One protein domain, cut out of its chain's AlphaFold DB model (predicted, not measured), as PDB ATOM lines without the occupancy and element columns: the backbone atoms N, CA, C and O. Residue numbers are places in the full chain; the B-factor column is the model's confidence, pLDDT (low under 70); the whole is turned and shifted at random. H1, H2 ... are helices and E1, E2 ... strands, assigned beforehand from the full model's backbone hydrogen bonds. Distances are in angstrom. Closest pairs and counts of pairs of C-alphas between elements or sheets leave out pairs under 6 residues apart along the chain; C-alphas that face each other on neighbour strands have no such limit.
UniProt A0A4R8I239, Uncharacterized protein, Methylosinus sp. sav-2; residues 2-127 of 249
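What this domain is: This is residues 2 to 127 of the 249 residues of an uncharacterized protein of Methylosinus sp. sav-2 (UniProt A0A4R8I239). A short strand hairpin, E8 and E9, makes the core; the small sheet E1 E2 E3 packs on it from one side, the large twisted sheet E4 E5 E6 E7 meets it through E6, and the helix H2 packs on its far end. H1, a single short turn, fills the corner between the two larger sheets, and two long loops, residues 50 to 64 and 97 to 112, lie at the periphery. The printed part has 126 residues, with two named helices and nine named strands in the order E1 E2 E3 H1 E4 E5 E6 E7 E8 E9 H2. Its class is mostly strand, and the three sheets are antiparallel throughout. The whole is compact, with a radius of gyration of the C-alphas of 14.3 A and spans of 37 by 36 by 28 A.

How they stand to each other: E1, residues 3 to 7, E2, residues 10 to 14, and E3, residues 20 to 22, form a meander, each strand the antiparallel neighbour of the one before; N 5 and O 12 are 2.9 A apart, N 13 and O 21 2.8 A. H1, residues 23 to 26, stands at the level of this sheet, only just, with a height of 2.4 A over a local plane fitted to 6 C-alphas. E4, residues 30 to 35, E5, residues 38 to 49, E6, residues 65 to 72, and E7, residues 78 to 80, form a second meander, strongly twisted; N 33 and O 40 are 2.8 A apart, N 45 and O 68 2.8 A, N 71 and O 79 2.9 A. H1 is on this sheet at a height of 7.8 A, only just over E5 with 3 of its C-alphas. E8, residues 92 to 96, and E9, residues 113 to 117, form a hairpin, with N 95 and O 114 2.8 A apart. The closest C-alphas of E6 and E8 are those of His 67 and Gly 92, 5.2 A; of E1 and E8, Val 6 and Ala 96, 5.4 A. H2, residues 121 to 127, has every O i to N i+4 pair within hydrogen-bond range; H1 is too short for such a pair. The closest C-alphas of E9 and H2 are those of Cys 117 and Gly 123, 5.4 A.

Where its parts are: E1 begins at C-alpha 3, (-22.460, 12.559, 15.732). E5 is 30.6 A long and bends by 64 degrees at residue 45; E6 is 22.7 A and E4 15.4 A. H2 is 9.9 A long and ends at C-alpha 127, (-12.960, 3.893, 39.232).

The domain as a whole: The C-alphas farthest apart, those of Ala 58 and Glu 75, are 45.1 A apart. The printed part has no cut. The links E5 to E6, E7 to E8 and E8 to E9 are long. The pLDDT is under 70 at residues 36 to 37 and 54 to 62.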
ATOM      1  N   VAL A   2     -23.277  16.357  14.133       78.25
ATOM      2  CA  VAL A   2     -23.396  15.242  13.172       78.25
ATOM      3  C   VAL A   2     -23.380  13.904  13.897       78.25
ATOM      4  O   VAL A   2     -24.132  13.005  13.542       78.25
ATOM      5  N   SER A   3     -22.557  13.781  14.937       87.06
ATOM      6  CA  SER A   3     -22.460  12.559  15.732       87.06
ATOM      7  C   SER A   3     -21.984  12.851  17.151       87.06
ATOM      8  O   SER A   3     -21.230  13.803  17.369       87.06
ATOM      9  N   LEU A   4     -22.381  11.999  18.094       90.12
ATOM     10  CA  LEU A   4     -21.898  11.981  19.472       90.12
ATOM     11  C   LEU A   4     -21.501  10.548  19.821       90.12
ATOM     12  O   LEU A   4     -22.318   9.638  19.703       90.12
ATOM     13  N   TYR A   5     -20.259  10.352  20.248       90.81
ATOM     14  CA  TYR A   5     -19.723   9.058  20.662       90.81
ATOM     15  C   TYR A   5     -19.114   9.142  22.054       90.81
ATOM     16  O   TYR A   5     -18.922  10.230  22.596       90.81
ATOM     17  N   VAL A   6     -18.789   7.977  22.607       92.00
ATOM     18  CA  VAL A   6     -18.089   7.846  23.883       92.00
ATOM     19  C   VAL A   6     -16.756   7.150  23.645       92.00
ATOM     20  O   VAL A   6     -16.722   6.038  23.121       92.00
ATOM     21  N   GLU A   7     -15.667   7.803  24.037       90.62
ATOM     22  CA  GLU A   7     -14.311   7.253  24.041       90.62
ATOM     23  C   GLU A   7     -13.832   7.186  25.493       90.62
ATOM     24  O   GLU A   7     -13.646   8.209  26.141       90.62
ATOM     25  N   GLY A   8     -13.680   5.985  26.050       91.06
ATOM     26  CA  GLY A   8     -13.423   5.840  27.483       91.06
ATOM     27  C   GLY A   8     -14.587   6.369  28.324       91.06
ATOM     28  O   GLY A   8     -15.689   5.829  28.237       91.06
ATOM     29  N   THR A   9     -14.346   7.424  29.107       94.50
ATOM     30  CA  THR A   9     -15.381   8.131  29.883       94.50
ATOM     31  C   THR A   9     -15.702   9.527  29.350       94.50
ATOM     32  O   THR A   9     -16.332  10.313  30.046       94.50
ATOM     33  N   GLN A  10     -15.301   9.872  28.123       93.62
ATOM     34  CA  GLN A  10     -15.586  11.181  27.527       93.62
ATOM     35  C   GLN A  10     -16.504  11.099  26.317       93.62
ATOM     36  O   GLN A  10     -16.400  10.207  25.479       93.62
ATOM     37  N   PHE A  11     -17.361  12.106  26.189       94.69
ATOM     38  CA  PHE A  11     -18.012  12.444  24.935       94.69
ATOM     39  C   PHE A  11     -17.015  12.956  23.899       94.69
ATOM     40  O   PHE A  11     -16.170  13.796  24.213       94.69
ATOM     41  N   LYS A  12     -17.215  12.513  22.659       94.12
ATOM     42  CA  LYS A  12     -16.616  13.048  21.438       94.12
ATOM     43  C   LYS A  12     -17.732  13.436  20.477       94.12
ATOM     44  O   LYS A  12     -18.449  12.571  19.966       94.12
ATOM     45  N   ALA A  13     -17.896  14.729  20.248       93.69
ATOM     46  CA  ALA A  13     -18.903  15.282  19.358       93.69
ATOM     47  C   ALA A  13     -18.261  15.763  18.056       93.69
ATOM     48  O   ALA A  13     -17.319  16.547  18.088       93.69
ATOM     49  N   THR A  14     -18.814  15.362  16.915       94.00
ATOM     50  CA  THR A  14     -18.432  15.911  15.607       94.00
ATOM     51  C   THR A  14     -19.512  16.886  15.156       94.00
ATOM     52  O   THR A  14     -20.699  16.546  15.111       94.00
ATOM     53  N   LEU A  15     -19.132  18.124  14.855       92.06
ATOM     54  CA  LEU A  15     -20.026  19.174  14.373       92.06
ATOM     55  C   LEU A  15     -20.207  19.099  12.848       92.06
ATOM     56  O   LEU A  15     -19.480  18.401  12.149       92.06
ATOM     57  N   SER A  16     -21.203  19.814  12.319       92.12
ATOM     58  CA  SER A  16     -21.510  19.839  10.876       92.12
ATOM     59  C   SER A  16     -20.438  20.514  10.029       92.12
ATOM     60  O   SER A  16     -20.364  20.257   8.836       92.12
ATOM     61  N   ASP A  17     -19.606  21.350  10.647       93.25
ATOM     62  CA  ASP A  17     -18.441  21.985  10.028       93.25
ATOM     63  C   ASP A  17     -17.164  21.124  10.126       93.25
ATOM     64  O   ASP A  17     -16.085  21.577   9.755       93.25
ATOM     65  N   GLY A  18     -17.273  19.890  10.634       93.25
ATOM     66  CA  GLY A  18     -16.163  18.948  10.775       93.25
ATOM     67  C   GLY A  18     -15.328  19.116  12.046       93.25
ATOM     68  O   GLY A  18     -14.471  18.271  12.308       93.25
ATOM     69  N   ARG A  19     -15.569  20.146  12.873       95.50
ATOM     70  CA  ARG A  19     -14.870  20.282  14.161       95.50
ATOM     71  C   ARG A  19     -15.236  19.141  15.104       95.50
ATOM     72  O   ARG A  19     -16.401  18.753  15.199       95.50
ATOM     73  N   VAL A  20     -14.241  18.649  15.835       95.12
ATOM     74  CA  VAL A  20     -14.409  17.645  16.888       95.12
ATOM     75  C   VAL A  20     -14.250  18.334  18.237       95.12
ATOM     76  O   VAL A  20     -13.251  19.010  18.461       95.12
ATOM     77  N   LEU A  21     -15.242  18.170  19.106       95.44
ATOM     78  CA  LEU A  21     -15.248  18.658  20.481       95.44
ATOM     79  C   LEU A  21     -15.219  17.473  21.440       95.44
ATOM     80  O   LEU A  21     -15.910  16.472  21.218       95.44
ATOM     81  N   TYR A  22     -14.463  17.605  22.521       95.31
ATOM     82  CA  TYR A  22     -14.416  16.624  23.597       95.31
ATOM     83  C   TYR A  22     -15.145  17.140  24.832       95.31
ATOM     84  O   TYR A  22     -15.585  18.282  24.890       95.31
ATOM     85  N   SER A  23     -15.302  16.285  25.839       96.12
ATOM     86  CA  SER A  23     -16.065  16.618  27.049       96.12
ATOM     87  C   SER A  23     -15.736  17.975  27.690       96.12
ATOM     88  O   SER A  23     -16.690  18.689  27.997       96.12
ATOM     89  N   PRO A  24     -14.459  18.378  27.858       96.31
ATOM     90  CA  PRO A  24     -14.137  19.706  28.388       96.31
ATOM     91  C   PRO A  24     -14.670  20.862  27.525       96.31
ATOM     92  O   PRO A  24     -15.137  21.861  28.065       96.31
ATOM     93  N   ASP A  25     -14.685  20.702  26.199       96.75
ATOM     94  CA  ASP A  25     -15.219  21.698  25.257       96.75
ATOM     95  C   ASP A  25     -16.757  21.758  25.261       96.75
ATOM     96  O   ASP A  25     -17.357  22.665  24.683       96.75
ATOM     97  N   LEU A  26     -17.412  20.766  25.874       96.25
ATOM     98  CA  LEU A  26     -18.867  20.629  25.939       96.25
ATOM     99  C   LEU A  26     -19.454  21.127  27.271       96.25
ATOM    100  O   LEU A  26     -20.659  20.988  27.491       96.25
ATOM    101  N   VAL A  27     -18.650  21.717  28.162       98.19
ATOM    102  CA  VAL A  27     -19.154  22.355  29.389       98.19
ATOM    103  C   VAL A  27     -20.139  23.477  29.033       98.19
ATOM    104  O   VAL A  27     -19.882  24.315  28.172       98.19
ATOM    105  N   GLY A  28     -21.308  23.470  29.675       96.56
ATOM    106  CA  GLY A  28     -22.447  24.342  29.381       96.56
ATOM    107  C   GLY A  28     -23.397  23.809  28.301       96.56
ATOM    108  O   GLY A  28     -24.524  24.302  28.184       96.56
ATOM    109  N   ALA A  29     -23.008  22.783  27.534       94.75
ATOM    110  CA  ALA A  29     -23.870  22.197  26.512       94.75
ATOM    111  C   ALA A  29     -25.032  21.406  27.135       94.75
ATOM    112  O   ALA A  29     -24.885  20.740  28.160       94.75
ATOM    113  N   THR A  30     -26.194  21.451  26.475       93.62
ATOM    114  CA  THR A  30     -27.344  20.591  26.793       93.62
ATOM    115  C   THR A  30     -27.444  19.472  25.764       93.62
ATOM    116  O   THR A  30     -27.603  19.727  24.572       93.62
ATOM    117  N   LEU A  31     -27.370  18.234  26.237       90.00
ATOM    118  CA  LEU A  31     -27.591  17.015  25.479       90.00
ATOM    119  C   LEU A  31     -29.068  16.626  25.572       90.00
ATOM    120  O   LEU A  31     -29.620  16.532  26.668       90.00
ATOM    121  N   THR A  32     -29.694  16.359  24.431       88.56
ATOM    122  CA  THR A  32     -30.989  15.672  24.387       88.56
ATOM    123  C   THR A  32     -30.717  14.183  24.221       88.56
ATOM    124  O   THR A  32     -30.177  13.764  23.200       88.56
ATOM    125  N   ILE A  33     -31.053  13.394  25.238       84.00
ATOM    126  CA  ILE A  33     -30.802  11.955  25.278       84.00
ATOM    127  C   ILE A  33     -32.133  11.235  25.111       84.00
ATOM    128  O   ILE A  33     -33.032  11.385  25.941       84.00
ATOM    129  N   ALA A  34     -32.256  10.449  24.044       81.25
ATOM    130  CA  ALA A  34     -33.384   9.549  23.865       81.25
ATOM    131  C   ALA A  34     -33.225   8.334  24.791       81.25
ATOM    132  O   ALA A  34     -32.196   7.659  24.781       81.25
ATOM    133  N   SER A  35     -34.256   8.046  25.576       73.31
ATOM    134  CA  SER A  35     -34.335   6.876  26.449       73.31
ATOM    135  C   SER A  35     -35.648   6.129  26.217       73.31
ATOM    136  O   SER A  35     -36.561   6.646  25.570       73.31
ATOM    137  N   ALA A  36     -35.786   4.927  26.784       68.56
ATOM    138  CA  ALA A  36     -37.043   4.175  26.737       68.56
ATOM    139  C   ALA A  36     -38.240   4.939  27.352       68.56
ATOM    140  O   ALA A  36     -39.380   4.658  26.995       68.56
ATOM    141  N   GLY A  37     -37.987   5.909  28.242       67.62
ATOM    142  CA  GLY A  37     -39.006   6.767  28.859       67.62
ATOM    143  C   GLY A  37     -39.258   8.093  28.131       67.62
ATOM    144  O   GLY A  37     -39.992   8.928  28.651       67.62
ATOM    145  N   GLY A  38     -38.647   8.306  26.960       78.81
ATOM    146  CA  GLY A  38     -38.705   9.559  26.206       78.81
ATOM    147  C   GLY A  38     -37.383  10.328  26.210       78.81
ATOM    148  O   GLY A  38     -36.335   9.821  26.625       78.81
ATOM    149  N   GLU A  39     -37.423  11.559  25.709       84.44
ATOM    150  CA  GLU A  39     -36.252  12.432  25.647       84.44
ATOM    151  C   GLU A  39     -36.011  13.145  26.980       84.44
ATOM    152  O   GLU A  39     -36.905  13.781  27.536       84.44
ATOM    153  N   THR A  40     -34.776  13.084  27.474       84.88
ATOM    154  CA  THR A  40     -34.331  13.831  28.657       84.88
ATOM    155  C   THR A  40     -33.258  14.837  28.263       84.88
ATOM    156  O   THR A  40     -32.348  14.523  27.496       84.88
ATOM    157  N   LYS A  41     -33.349  16.057  28.801       89.75
ATOM    158  CA  LYS A  41     -32.327  17.096  28.623       89.75
ATOM    159  C   LYS A  41     -31.348  17.067  29.787       89.75
ATOM    160  O   LYS A  41     -31.740  17.341  30.921       89.75
ATOM    161  N   ILE A  42     -30.088  16.776  29.485       94.00
ATOM    162  CA  ILE A  42     -28.981  16.758  30.441       94.00
ATOM    163  C   ILE A  42     -28.009  17.878  30.095       94.00
ATOM    164  O   ILE A  42     -27.604  17.999  28.943       94.00
ATOM    165  N   ARG A  43     -27.607  18.687  31.070       96.81
ATOM    166  CA  ARG A  43     -26.562  19.699  30.902       96.81
ATOM    167  C   ARG A  43     -25.258  19.227  31.531       96.81
ATOM    168  O   ARG A  43     -25.259  18.627  32.606       96.81
ATOM    169  N   ILE A  44     -24.151  19.498  30.847       98.00
ATOM    170  CA  ILE A  44     -22.799  19.280  31.367       98.00
ATOM    171  C   ILE A  44     -22.389  20.544  32.120       98.00
ATOM    172  O   ILE A  44     -22.185  21.583  31.504       98.00
ATOM    173  N   GLU A  45     -22.293  20.476  33.442       98.31
ATOM    174  CA  GLU A  45     -21.948  21.633  34.280       98.31
ATOM    175  C   GLU A  45     -20.435  21.793  34.446       98.31
ATOM    176  O   GLU A  45     -19.930  22.909  34.502       98.31
ATOM    177  N   ALA A  46     -19.707  20.679  34.539       98.31
ATOM    178  CA  ALA A  46     -18.259  20.655  34.712       98.31
ATOM    179  C   ALA A  46     -17.686  19.305  34.277       98.31
ATOM    180  O   ALA A  46     -18.404  18.300  34.280       98.31
ATOM    181  N   VAL A  47     -16.393  19.285  33.951       97.88
ATOM    182  CA  VAL A  47     -15.616  18.077  33.654       97.88
ATOM    183  C   VAL A  47     -14.270  18.189  34.362       97.88
ATOM    184  O   VAL A  47     -13.609  19.218  34.248       97.88
ATOM    185  N   GLU A  48     -13.866  17.147  35.082       95.31
ATOM    186  CA  GLU A  48     -12.569  17.066  35.760       95.31
ATOM    187  C   GLU A  48     -11.981  15.650  35.670       95.31
ATOM    188  O   GLU A  48     -12.743  14.686  35.579       95.31
ATOM    189  N   PRO A  49     -10.651  15.485  35.712       93.69
ATOM    190  CA  PRO A  49     -10.033  14.188  35.979       93.69
ATOM    191  C   PRO A  49     -10.505  13.584  37.301       93.69
ATOM    192  O   PRO A  49     -10.696  14.308  38.279       93.69
ATOM    193  N   ASP A  50     -10.659  12.261  37.361       91.81
ATOM    194  CA  ASP A  50     -10.921  11.555  38.612       91.81
ATOM    195  C   ASP A  50      -9.679  11.631  39.509       91.81
ATOM    196  O   ASP A  50      -8.657  11.021  39.197       91.81
ATOM    197  N   PRO A  51      -9.738  12.310  40.665       86.75
ATOM    198  CA  PRO A  51      -8.582  12.395  41.550       86.75
ATOM    199  C   PRO A  51      -8.289  11.078  42.276       86.75
ATOM    200  O   PRO A  51      -7.280  10.983  42.967       86.75
ATOM    201  N   GLY A  52      -9.176  10.082  42.172       78.81
ATOM    202  CA  GLY A  52      -8.909   8.709  42.596       78.81
ATOM    203  C   GLY A  52      -8.131   7.889  41.563       78.81
ATOM    204  O   GLY A  52      -7.686   6.790  41.899       78.81
ATOM    205  N   ASP A  53      -7.936   8.403  40.342       72.00
ATOM    206  CA  ASP A  53      -7.130   7.776  39.288       72.00
ATOM    207  C   ASP A  53      -5.634   7.985  39.576       72.00
ATOM    208  O   ASP A  53      -4.890   8.680  38.882       72.00
ATOM    209  N   ASN A  54      -5.181   7.400  40.686       51.44
ATOM    210  CA  ASN A  54      -3.792   7.432  41.113       51.44
ATOM    211  C   ASN A  54      -2.966   6.523  40.184       51.44
ATOM    212  O   ASN A  54      -2.751   5.346  40.467       51.44
ATOM    213  N   ALA A  55      -2.500   7.087  39.070       50.97
ATOM    214  CA  ALA A  55      -1.407   6.583  38.237       50.97
ATOM    215  C   ALA A  55      -1.574   5.158  37.658       50.97
ATOM    216  O   ALA A  55      -0.862   4.224  38.031       50.97
ATOM    217  N   ARG A  56      -2.425   5.001  36.630       50.34
ATOM    218  CA  ARG A  56      -2.310   3.907  35.628       50.34
ATOM    219  C   ARG A  56      -2.500   4.361  34.174       50.34
ATOM    220  O   ARG A  56      -2.684   3.523  33.275       50.34
ATOM    221  N   ALA A  57      -2.453   5.669  33.932       41.19
ATOM    222  CA  ALA A  57      -2.582   6.233  32.601       41.19
ATOM    223  C   ALA A  57      -1.241   6.153  31.853       41.19
ATOM    224  O   ALA A  57      -0.340   6.956  32.062       41.19
ATOM    225  N   ALA A  58      -1.106   5.160  30.972       43.91
ATOM    226  CA  ALA A  58      -0.022   5.111  29.987       43.91
ATOM    227  C   ALA A  58      -0.324   5.995  28.754       43.91
ATOM    228  O   ALA A  58       0.552   6.203  27.921       43.91
ATOM    229  N   ALA A  59      -1.564   6.494  28.621       49.94
ATOM    230  CA  ALA A  59      -2.023   7.329  27.509       49.94
ATOM    231  C   ALA A  59      -3.190   8.266  27.922       49.94
ATOM    232  O   ALA A  59      -3.963   7.904  28.812       49.94
ATOM    233  N   PRO A  60      -3.407   9.405  27.237       45.50
ATOM    234  CA  PRO A  60      -4.505  10.344  27.526       45.50
ATOM    235  C   PRO A  60      -5.919   9.737  27.459       45.50
ATOM    236  O   PRO A  60      -6.817  10.162  28.171       45.50
ATOM    237  N   SER A  61      -6.135   8.691  26.654       53.06
ATOM    238  CA  SER A  61      -7.421   7.971  26.562       53.06
ATOM    239  C   SER A  61      -7.675   6.986  27.713       53.06
ATOM    240  O   SER A  61      -8.674   6.262  27.712       53.06
ATOM    241  N   SER A  62      -6.752   6.912  28.675       61.94
ATOM    242  CA  SER A  62      -6.865   6.049  29.853       61.94
ATOM    243  C   SER A  62      -7.112   6.789  31.162       61.94
ATOM    244  O   SER A  62      -7.323   6.104  32.159       61.94
ATOM    245  N   GLU A  63      -7.131   8.123  31.130       80.19
ATOM    246  CA  GLU A  63      -7.581   8.972  32.233       80.19
ATOM    247  C   GLU A  63      -9.107   8.891  32.356       80.19
ATOM    248  O   GLU A  63      -9.838   9.010  31.364       80.19
ATOM    249  N   VAL A  64      -9.596   8.653  33.571       91.50
ATOM    250  CA  VAL A  64     -11.031   8.697  33.860       91.50
ATOM    251  C   VAL A  64     -11.443  10.152  34.069       91.50
ATOM    252  O   VAL A  64     -11.060  10.777  35.049       91.50
ATOM    253  N   LEU A  65     -12.258  10.690  33.162       95.38
ATOM    254  CA  LEU A  65     -12.948  11.968  33.351       95.38
ATOM    255  C   LEU A  65     -14.284  11.777  34.075       95.38
ATOM    256  O   LEU A  65     -15.030  10.843  33.773       95.38
ATOM    257  N   LEU A  66     -14.570  12.693  34.997       96.88
ATOM    258  CA  LEU A  66     -15.809  12.828  35.750       96.88
ATOM    259  C   LEU A  66     -16.553  14.090  35.307       96.88
ATOM    260  O   LEU A  66     -15.984  15.178  35.227       96.88
ATOM    261  N   HIS A  67     -17.854  13.960  35.095       98.25
ATOM    262  CA  HIS A  67     -18.760  15.026  34.697       98.25
ATOM    263  C   HIS A  67     -19.734  15.342  35.823       98.25
ATOM    264  O   HIS A  67     -20.366  14.452  36.398       98.25
ATOM    265  N   THR A  68     -19.936  16.627  36.085       98.31
ATOM    266  CA  THR A  68     -21.115  17.081  36.822       98.31
ATOM    267  C   THR A  68     -22.252  17.232  35.823       98.31
ATOM    268  O   THR A  68     -22.227  18.130  34.983       98.31
ATOM    269  N   PHE A  69     -23.246  16.350  35.901       98.00
ATOM    270  CA  PHE A  69     -24.451  16.423  35.078       98.00
ATOM    271  C   PHE A  69     -25.611  17.020  35.862       98.00
ATOM    272  O   PHE A  69     -25.799  16.709  37.041       98.00
ATOM    273  N   SER A  70     -26.439  17.808  35.189       97.19
ATOM    274  CA  SER A  70     -27.736  18.223  35.710       97.19
ATOM    275  C   SER A  70     -28.858  17.883  34.739       97.19
ATOM    276  O   SER A  70     -28.665  17.845  33.525       97.19
ATOM    277  N   TYR A  71     -30.044  17.620  35.272       93.94
ATOM    278  CA  TYR A  71     -31.266  17.448  34.499       93.94
ATOM    279  C   TYR A  71     -32.279  18.509  34.913       93.94
ATOM    280  O   TYR A  71     -32.243  19.022  36.036       93.94
ATOM    281  N   ARG A  72     -33.178  18.847  33.990       89.81
ATOM    282  CA  ARG A  72     -34.240  19.811  34.264       89.81
ATOM    283  C   ARG A  72     -35.478  19.096  34.794       89.81
ATOM    284  O   ARG A  72     -35.990  18.200  34.126       89.81
ATOM    285  N   THR A  73     -35.955  19.481  35.972       86.81
ATOM    286  CA  THR A  73     -37.193  18.942  36.546       86.81
ATOM    287  C   THR A  73     -38.425  19.494  35.814       86.81
ATOM    288  O   THR A  73     -38.309  20.498  35.100       86.81
ATOM    289  N   PRO A  74     -39.614  18.887  35.989       84.62
ATOM    290  CA  PRO A  74     -40.860  19.427  35.442       84.62
ATOM    291  C   PRO A  74     -41.157  20.869  35.889       84.62
ATOM    292  O   PRO A  74     -41.712  21.649  35.122       84.62
ATOM    293  N   GLU A  75     -40.720  21.251  37.091       88.56
ATOM    294  CA  GLU A  75     -40.860  22.600  37.664       88.56
ATOM    295  C   GLU A  75     -39.859  23.606  37.067       88.56
ATOM    296  O   GLU A  75     -39.908  24.799  37.357       88.56
ATOM    297  N   GLY A  76     -38.948  23.139  36.209       86.00
ATOM    298  CA  GLY A  76     -37.988  23.965  35.486       86.00
ATOM    299  C   GLY A  76     -36.648  24.170  36.194       86.00
ATOM    300  O   GLY A  76     -35.784  24.828  35.604       86.00
ATOM    301  N   GLU A  77     -36.457  23.594  37.384       91.88
ATOM    302  CA  GLU A  77     -35.207  23.636  38.152       91.88
ATOM    303  C   GLU A  77     -34.147  22.702  37.563       91.88
ATOM    304  O   GLU A  77     -34.464  21.640  37.030       91.88
ATOM    305  N   TRP A  78     -32.872  23.066  37.698       93.25
ATOM    306  CA  TRP A  78     -31.761  22.165  37.390       93.25
ATOM    307  C   TRP A  78     -31.332  21.429  38.655       93.25
ATOM    308  O   TRP A  78     -30.958  22.061  39.642       93.25
ATOM    309  N   LYS A  79     -31.360  20.095  38.619       95.88
ATOM    310  CA  LYS A  79     -30.900  19.237  39.718       95.88
ATOM    311  C   LYS A  79     -29.752  18.360  39.255       95.88
ATOM    312  O   LYS A  79     -29.713  17.955  38.097       95.88
ATOM    313  N   ASN A  80     -28.809  18.091  40.155       97.12
ATOM    314  CA  ASN A  80     -27.712  17.174  39.865       97.12
ATOM    315  C   ASN A  80     -28.292  15.785  39.545       97.12
ATOM    316  O   ASN A  80     -29.189  15.318  40.242       97.12
ATOM    317  N   LEU A  81     -27.796  15.164  38.476       96.12
ATOM    318  CA  LEU A  81     -28.240  13.844  38.031       96.12
ATOM    319  C   LEU A  81     -27.852  12.732  39.016       96.12
ATOM    320  O   LEU A  81     -28.551  11.731  39.122       96.12
ATOM    321  N   CYS A  82     -26.729  12.899  39.710       97.00
ATOM    322  CA  CYS A  82     -26.119  11.888  40.551       97.00
ATOM    323  C   CYS A  82     -26.290  12.185  42.044       97.00
ATOM    324  O   CYS A  82     -25.944  13.254  42.561       97.00
ATOM    325  N   ASP A  83     -26.744  11.164  42.762       93.81
ATOM    326  CA  ASP A  83     -26.700  11.118  44.217       93.81
ATOM    327  C   ASP A  83     -25.262  10.942  44.731       93.81
ATOM    328  O   ASP A  83     -24.404  10.406  44.019       93.81
ATOM    329  N   PRO A  84     -24.965  11.396  45.965       90.19
ATOM    330  CA  PRO A  84     -23.619  11.321  46.507       90.19
ATOM    331  C   PRO A  84     -23.216   9.869  46.787       90.19
ATOM    332  O   PRO A  84     -23.956   9.105  47.411       90.19
ATOM    333  N   GLY A  85     -22.009   9.501  46.358       82.75
ATOM    334  CA  GLY A  85     -21.352   8.265  46.776       82.75
ATOM    335  C   GLY A  85     -20.791   8.338  48.207       82.75
ATOM    336  O   GLY A  85     -20.888   9.372  48.868       82.75
ATOM    337  N   PRO A  86     -20.151   7.258  48.700       81.56
ATOM    338  CA  PRO A  86     -19.484   7.251  50.008       81.56
ATOM    339  C   PRO A  86     -18.367   8.298  50.163       81.56
ATOM    340  O   PRO A  86     -18.074   8.711  51.277       81.56
ATOM    341  N   ASP A  87     -17.759   8.733  49.058       86.75
ATOM    342  CA  ASP A  87     -16.759   9.807  49.004       86.75
ATOM    343  C   ASP A  87     -17.386  11.208  48.853       86.75
ATOM    344  O   ASP A  87     -16.679  12.191  48.640       86.75
ATOM    345  N   GLY A  88     -18.718  11.308  48.924       91.31
ATOM    346  CA  GLY A  88     -19.477  12.547  48.774       91.31
ATOM    347  C   GLY A  88     -19.601  13.055  47.335       91.31
ATOM    348  O   GLY A  88     -20.319  14.031  47.104       91.31
ATOM    349  N   ARG A  89     -18.954  12.409  46.353       93.00
ATOM    350  CA  ARG A  89     -18.974  12.855  44.955       93.00
ATOM    351  C   ARG A  89     -20.338  12.632  44.322       93.00
ATOM    352  O   ARG A  89     -20.955  11.586  44.508       93.00
ATOM    353  N   ARG A  90     -20.770  13.614  43.530       96.81
ATOM    354  CA  ARG A  90     -22.050  13.651  42.796       96.81
ATOM    355  C   ARG A  90     -21.813  13.781  41.295       96.81
ATOM    356  O   ARG A  90     -22.425  14.602  40.616       96.81
ATOM    357  N   GLN A  91     -20.827  13.045  40.810       97.56
ATOM    358  CA  GLN A  91     -20.403  13.090  39.420       97.56
ATOM    359  C   GLN A  91     -20.764  11.782  38.736       97.56
ATOM    360  O   GLN A  91     -21.051  10.770  39.381       97.56
ATOM    361  N   GLY A  92     -20.737  11.810  37.418       97.38
ATOM    362  CA  GLY A  92     -20.906  10.643  36.583       97.38
ATOM    363  C   GLY A  92     -20.006  10.712  35.368       97.38
ATOM    364  O   GLY A  92     -19.116  11.547  35.302       97.38
ATOM    365  N   PHE A  93     -20.231   9.832  34.410       97.06
ATOM    366  CA  PHE A  93     -19.596   9.888  33.101       97.06
ATOM    367  C   PHE A  93     -20.379   9.034  32.102       97.06
ATOM    368  O   PHE A  93     -21.120   8.130  32.508       97.06
ATOM    369  N   PRO A  94     -20.246   9.301  30.795       95.38
ATOM    370  CA  PRO A  94     -20.775   8.409  29.785       95.38
ATOM    371  C   PRO A  94     -19.984   7.099  29.718       95.38
ATOM    372  O   PRO A  94     -18.759   7.082  29.828       95.38
ATOM    373  N   LEU A  95     -20.693   6.006  29.457       93.00
ATOM    374  CA  LEU A  95     -20.134   4.702  29.136       93.00
ATOM    375  C   LEU A  95     -20.728   4.183  27.837       93.00
ATOM    376  O   LEU A  95     -21.942   4.079  27.705       93.00
ATOM    377  N   ALA A  96     -19.870   3.814  26.887       91.25
ATOM    378  CA  ALA A  96     -20.316   3.223  25.634       91.25
ATOM    379  C   ALA A  96     -21.060   1.900  25.893       91.25
ATOM    380  O   ALA A  96     -20.531   0.991  26.543       91.25
ATOM    381  N   GLY A  97     -22.267   1.778  25.338       89.50
ATOM    382  CA  GLY A  97     -23.094   0.579  25.424       89.50
ATOM    383  C   GLY A  97     -24.478   0.820  26.009       89.50
ATOM    384  O   GLY A  97     -24.832   1.925  26.404       89.50
ATOM    385  N   ARG A  98     -25.282  -0.245  26.038       87.50
ATOM    386  CA  ARG A  98     -26.649  -0.228  26.578       87.50
ATOM    387  C   ARG A  98     -26.688  -0.947  27.919       87.50
ATOM    388  O   ARG A  98     -26.307  -2.116  27.977       87.50
ATOM    389  N   ALA A  99     -27.165  -0.293  28.975       84.25
ATOM    390  CA  ALA A  99     -27.390  -0.967  30.249       84.25
ATOM    391  C   ALA A  99     -28.370  -2.144  30.089       84.25
ATOM    392  O   ALA A  99     -29.366  -2.066  29.367       84.25
ATOM    393  N   ARG A 100     -28.071  -3.256  30.758       86.12
ATOM    394  CA  ARG A 100     -28.951  -4.420  30.885       86.12
ATOM    395  C   ARG A 100     -29.641  -4.393  32.245       86.12
ATOM    396  O   ARG A 100     -29.145  -3.786  33.192       86.12
ATOM    397  N   GLY A 101     -30.763  -5.106  32.359       83.25
ATOM    398  CA  GLY A 101     -31.523  -5.205  33.613       83.25
ATOM    399  C   GLY A 101     -30.732  -5.801  34.785       83.25
ATOM    400  O   GLY A 101     -31.076  -5.561  35.938       83.25
ATOM    401  N   ASP A 102     -29.639  -6.519  34.507       83.31
ATOM    402  CA  ASP A 102     -28.731  -7.062  35.521       83.31
ATOM    403  C   ASP A 102     -27.636  -6.080  35.984       83.31
ATOM    404  O   ASP A 102     -26.805  -6.407  36.832       83.31
ATOM    405  N   GLY A 103     -27.645  -4.854  35.455       81.62
ATOM    406  CA  GLY A 103     -26.671  -3.808  35.746       81.62
ATOM    407  C   GLY A 103     -25.404  -3.873  34.892       81.62
ATOM    408  O   GLY A 103     -24.617  -2.926  34.929       81.62
ATOM    409  N   THR A 104     -25.196  -4.931  34.099       86.38
ATOM    410  CA  THR A 104     -24.107  -4.982  33.111       86.38
ATOM    411  C   THR A 104     -24.419  -4.073  31.915       86.38
ATOM    412  O   THR A 104     -25.489  -3.476  31.825       86.38
ATOM    413  N   ILE A 105     -23.475  -3.916  30.990       85.44
ATOM    414  CA  ILE A 105     -23.642  -3.118  29.765       85.44
ATOM    415  C   ILE A 105     -23.438  -4.053  28.551       85.44
ATOM    416  O   ILE A 105     -22.547  -4.896  28.520       85.44
ATOM    417  N   ALA A 106     -24.285  -3.965  27.533       83.94
ATOM    418  CA  ALA A 106     -24.085  -4.664  26.265       83.94
ATOM    419  C   ALA A 106     -23.080  -3.897  25.380       83.94
ATOM    420  O   ALA A 106     -22.951  -2.684  25.556       83.94
ATOM    421  N   PRO A 107     -22.391  -4.555  24.425       77.31
ATOM    422  CA  PRO A 107     -21.555  -3.863  23.445       77.31
ATOM    423  C   PRO A 107     -22.266  -2.665  22.805       77.31
ATOM    424  O   PRO A 107     -23.478  -2.691  22.592       77.31
ATOM    425  N   ALA A 108     -21.502  -1.609  22.535       71.94
ATOM    426  CA  ALA A 108     -22.026  -0.362  22.001       71.94
ATOM    427  C   ALA A 108     -22.251  -0.444  20.490       71.94
ATOM    428  O   ALA A 108     -21.334  -0.766  19.737       71.94
ATOM    429  N   GLU A 109     -23.454  -0.079  20.052       79.38
ATOM    430  CA  GLU A 109     -23.662   0.452  18.706       79.38
ATOM    431  C   GLU A 109     -23.175   1.915  18.667       79.38
ATOM    432  O   GLU A 109     -23.185   2.593  19.704       79.38
ATOM    433  N   PRO A 110     -22.748   2.436  17.503       80.31
ATOM    434  CA  PRO A 110     -22.332   3.828  17.380       80.31
ATOM    435  C   PRO A 110     -23.408   4.795  17.907       80.31
ATOM    436  O   PRO A 110     -24.534   4.808  17.422       80.31
ATOM    437  N   GLY A 111     -23.052   5.613  18.901       82.31
ATOM    438  CA  GLY A 111     -23.938   6.619  19.500       82.31
ATOM    439  C   GLY A 111     -24.807   6.121  20.660       82.31
ATOM    440  O   GLY A 111     -25.509   6.923  21.269       82.31
ATOM    441  N   VAL A 112     -24.735   4.831  21.012       89.12
ATOM    442  CA  VAL A 112     -25.432   4.272  22.178       89.12
ATOM    443  C   VAL A 112     -24.518   4.295  23.398       89.12
ATOM    444  O   VAL A 112     -23.425   3.720  23.394       89.12
ATOM    445  N   PHE A 113     -24.981   4.943  24.462       91.62
ATOM    446  CA  PHE A 113     -24.261   5.059  25.721       91.62
ATOM    447  C   PHE A 113     -25.210   5.086  26.920       91.62
ATOM    448  O   PHE A 113     -26.403   5.347  26.781       91.62
ATOM    449  N   GLU A 114     -24.635   4.866  28.096       91.25
ATOM    450  CA  GLU A 114     -25.265   4.997  29.404       91.25
ATOM    451  C   GLU A 114     -24.613   6.155  30.171       91.25
ATOM    452  O   GLU A 114     -23.396   6.331  30.100       91.25
ATOM    453  N   LEU A 115     -25.391   6.929  30.930       93.88
ATOM    454  CA  LEU A 115     -24.838   7.851  31.924       93.88
ATOM    455  C   LEU A 115     -24.735   7.132  33.264       93.88
ATOM    456  O   LEU A 115     -25.745   6.770  33.858       93.88
ATOM    457  N   THR A 116     -23.516   6.949  33.762       94.06
ATOM    458  CA  THR A 116     -23.287   6.272  35.040       94.06
ATOM    459  C   THR A 116     -22.844   7.259  36.109       94.06
ATOM    460  O   THR A 116     -22.089   8.178  35.817       94.06
ATOM    461  N   CYS A 117     -23.281   7.067  37.353       96.25
ATOM    462  CA  CYS A 117     -22.857   7.879  38.496       96.25
ATOM    463  C   CYS A 117     -21.745   7.185  39.287       96.25
ATOM    464  O   CYS A 117     -21.770   5.964  39.462       96.25
ATOM    465  N   THR A 118     -20.808   7.954  39.850       95.19
ATOM    466  CA  THR A 118     -19.680   7.433  40.644       95.19
ATOM    467  C   THR A 118     -20.121   6.652  41.885       95.19
ATOM    468  O   THR A 118     -19.405   5.758  42.334       95.19
ATOM    469  N   GLY A 119     -21.311   6.939  42.426       92.88
ATOM    470  CA  GLY A 119     -21.910   6.193  43.538       92.88
ATOM    471  C   GLY A 119     -22.470   4.812  43.156       92.88
ATOM    472  O   GLY A 119     -22.592   3.937  44.022       92.88
ATOM    473  N   GLY A 120     -22.781   4.593  41.874       93.12
ATOM    474  CA  GLY A 120     -23.337   3.346  41.344       93.12
ATOM    475  C   GLY A 120     -22.289   2.247  41.149       93.12
ATOM    476  O   GLY A 120     -21.089   2.503  41.136       93.12
ATOM    477  N   ALA A 121     -22.735   0.996  40.984       94.62
ATOM    478  CA  ALA A 121     -21.825  -0.147  40.824       94.62
ATOM    479  C   ALA A 121     -20.948  -0.041  39.564       94.62
ATOM    480  O   ALA A 121     -19.746  -0.273  39.629       94.62
ATOM    481  N   GLN A 122     -21.543   0.365  38.442       94.94
ATOM    482  CA  GLN A 122     -20.847   0.622  37.181       94.94
ATOM    483  C   GLN A 122     -19.760   1.697  37.338       94.94
ATOM    484  O   GLN A 122     -18.592   1.443  37.037       94.94
ATOM    485  N   GLY A 123     -20.128   2.858  37.896       94.31
ATOM    486  CA  GLY A 123     -19.196   3.945  38.179       94.31
ATOM    487  C   GLY A 123     -18.044   3.510  39.083       94.31
ATOM    488  O   GLY A 123     -16.882   3.714  38.743       94.31
ATOM    489  N   LYS A 124     -18.346   2.816  40.188       94.06
ATOM    490  CA  LYS A 124     -17.332   2.243  41.090       94.06
ATOM    491  C   LYS A 124     -16.375   1.301  40.365       94.06
ATOM    492  O   LYS A 124     -15.174   1.424  40.545       94.06
ATOM    493  N   CYS A 125     -16.874   0.402  39.519       95.00
ATOM    494  CA  CYS A 125     -16.030  -0.558  38.809       95.00
ATOM    495  C   CYS A 125     -15.050   0.091  37.831       95.00
ATOM    496  O   CYS A 125     -13.896  -0.334  37.762       95.00
ATOM    497  N   VAL A 126     -15.467   1.144  37.125       94.19
ATOM    498  CA  VAL A 126     -14.535   1.935  36.311       94.19
ATOM    499  C   VAL A 126     -13.484   2.595  37.194       94.19
ATOM    500  O   VAL A 126     -12.302   2.451  36.911       94.19
ATOM    501  N   ARG A 127     -13.888   3.229  38.299       92.94
ATOM    502  CA  ARG A 127     -12.960   3.893  39.232       92.94
ATOM    503  C   ARG A 127     -12.039   2.922  39.977       92.94
ATOM    504  O   ARG A 127     -10.959   3.298  40.408       92.94
TER     505      ARG A 127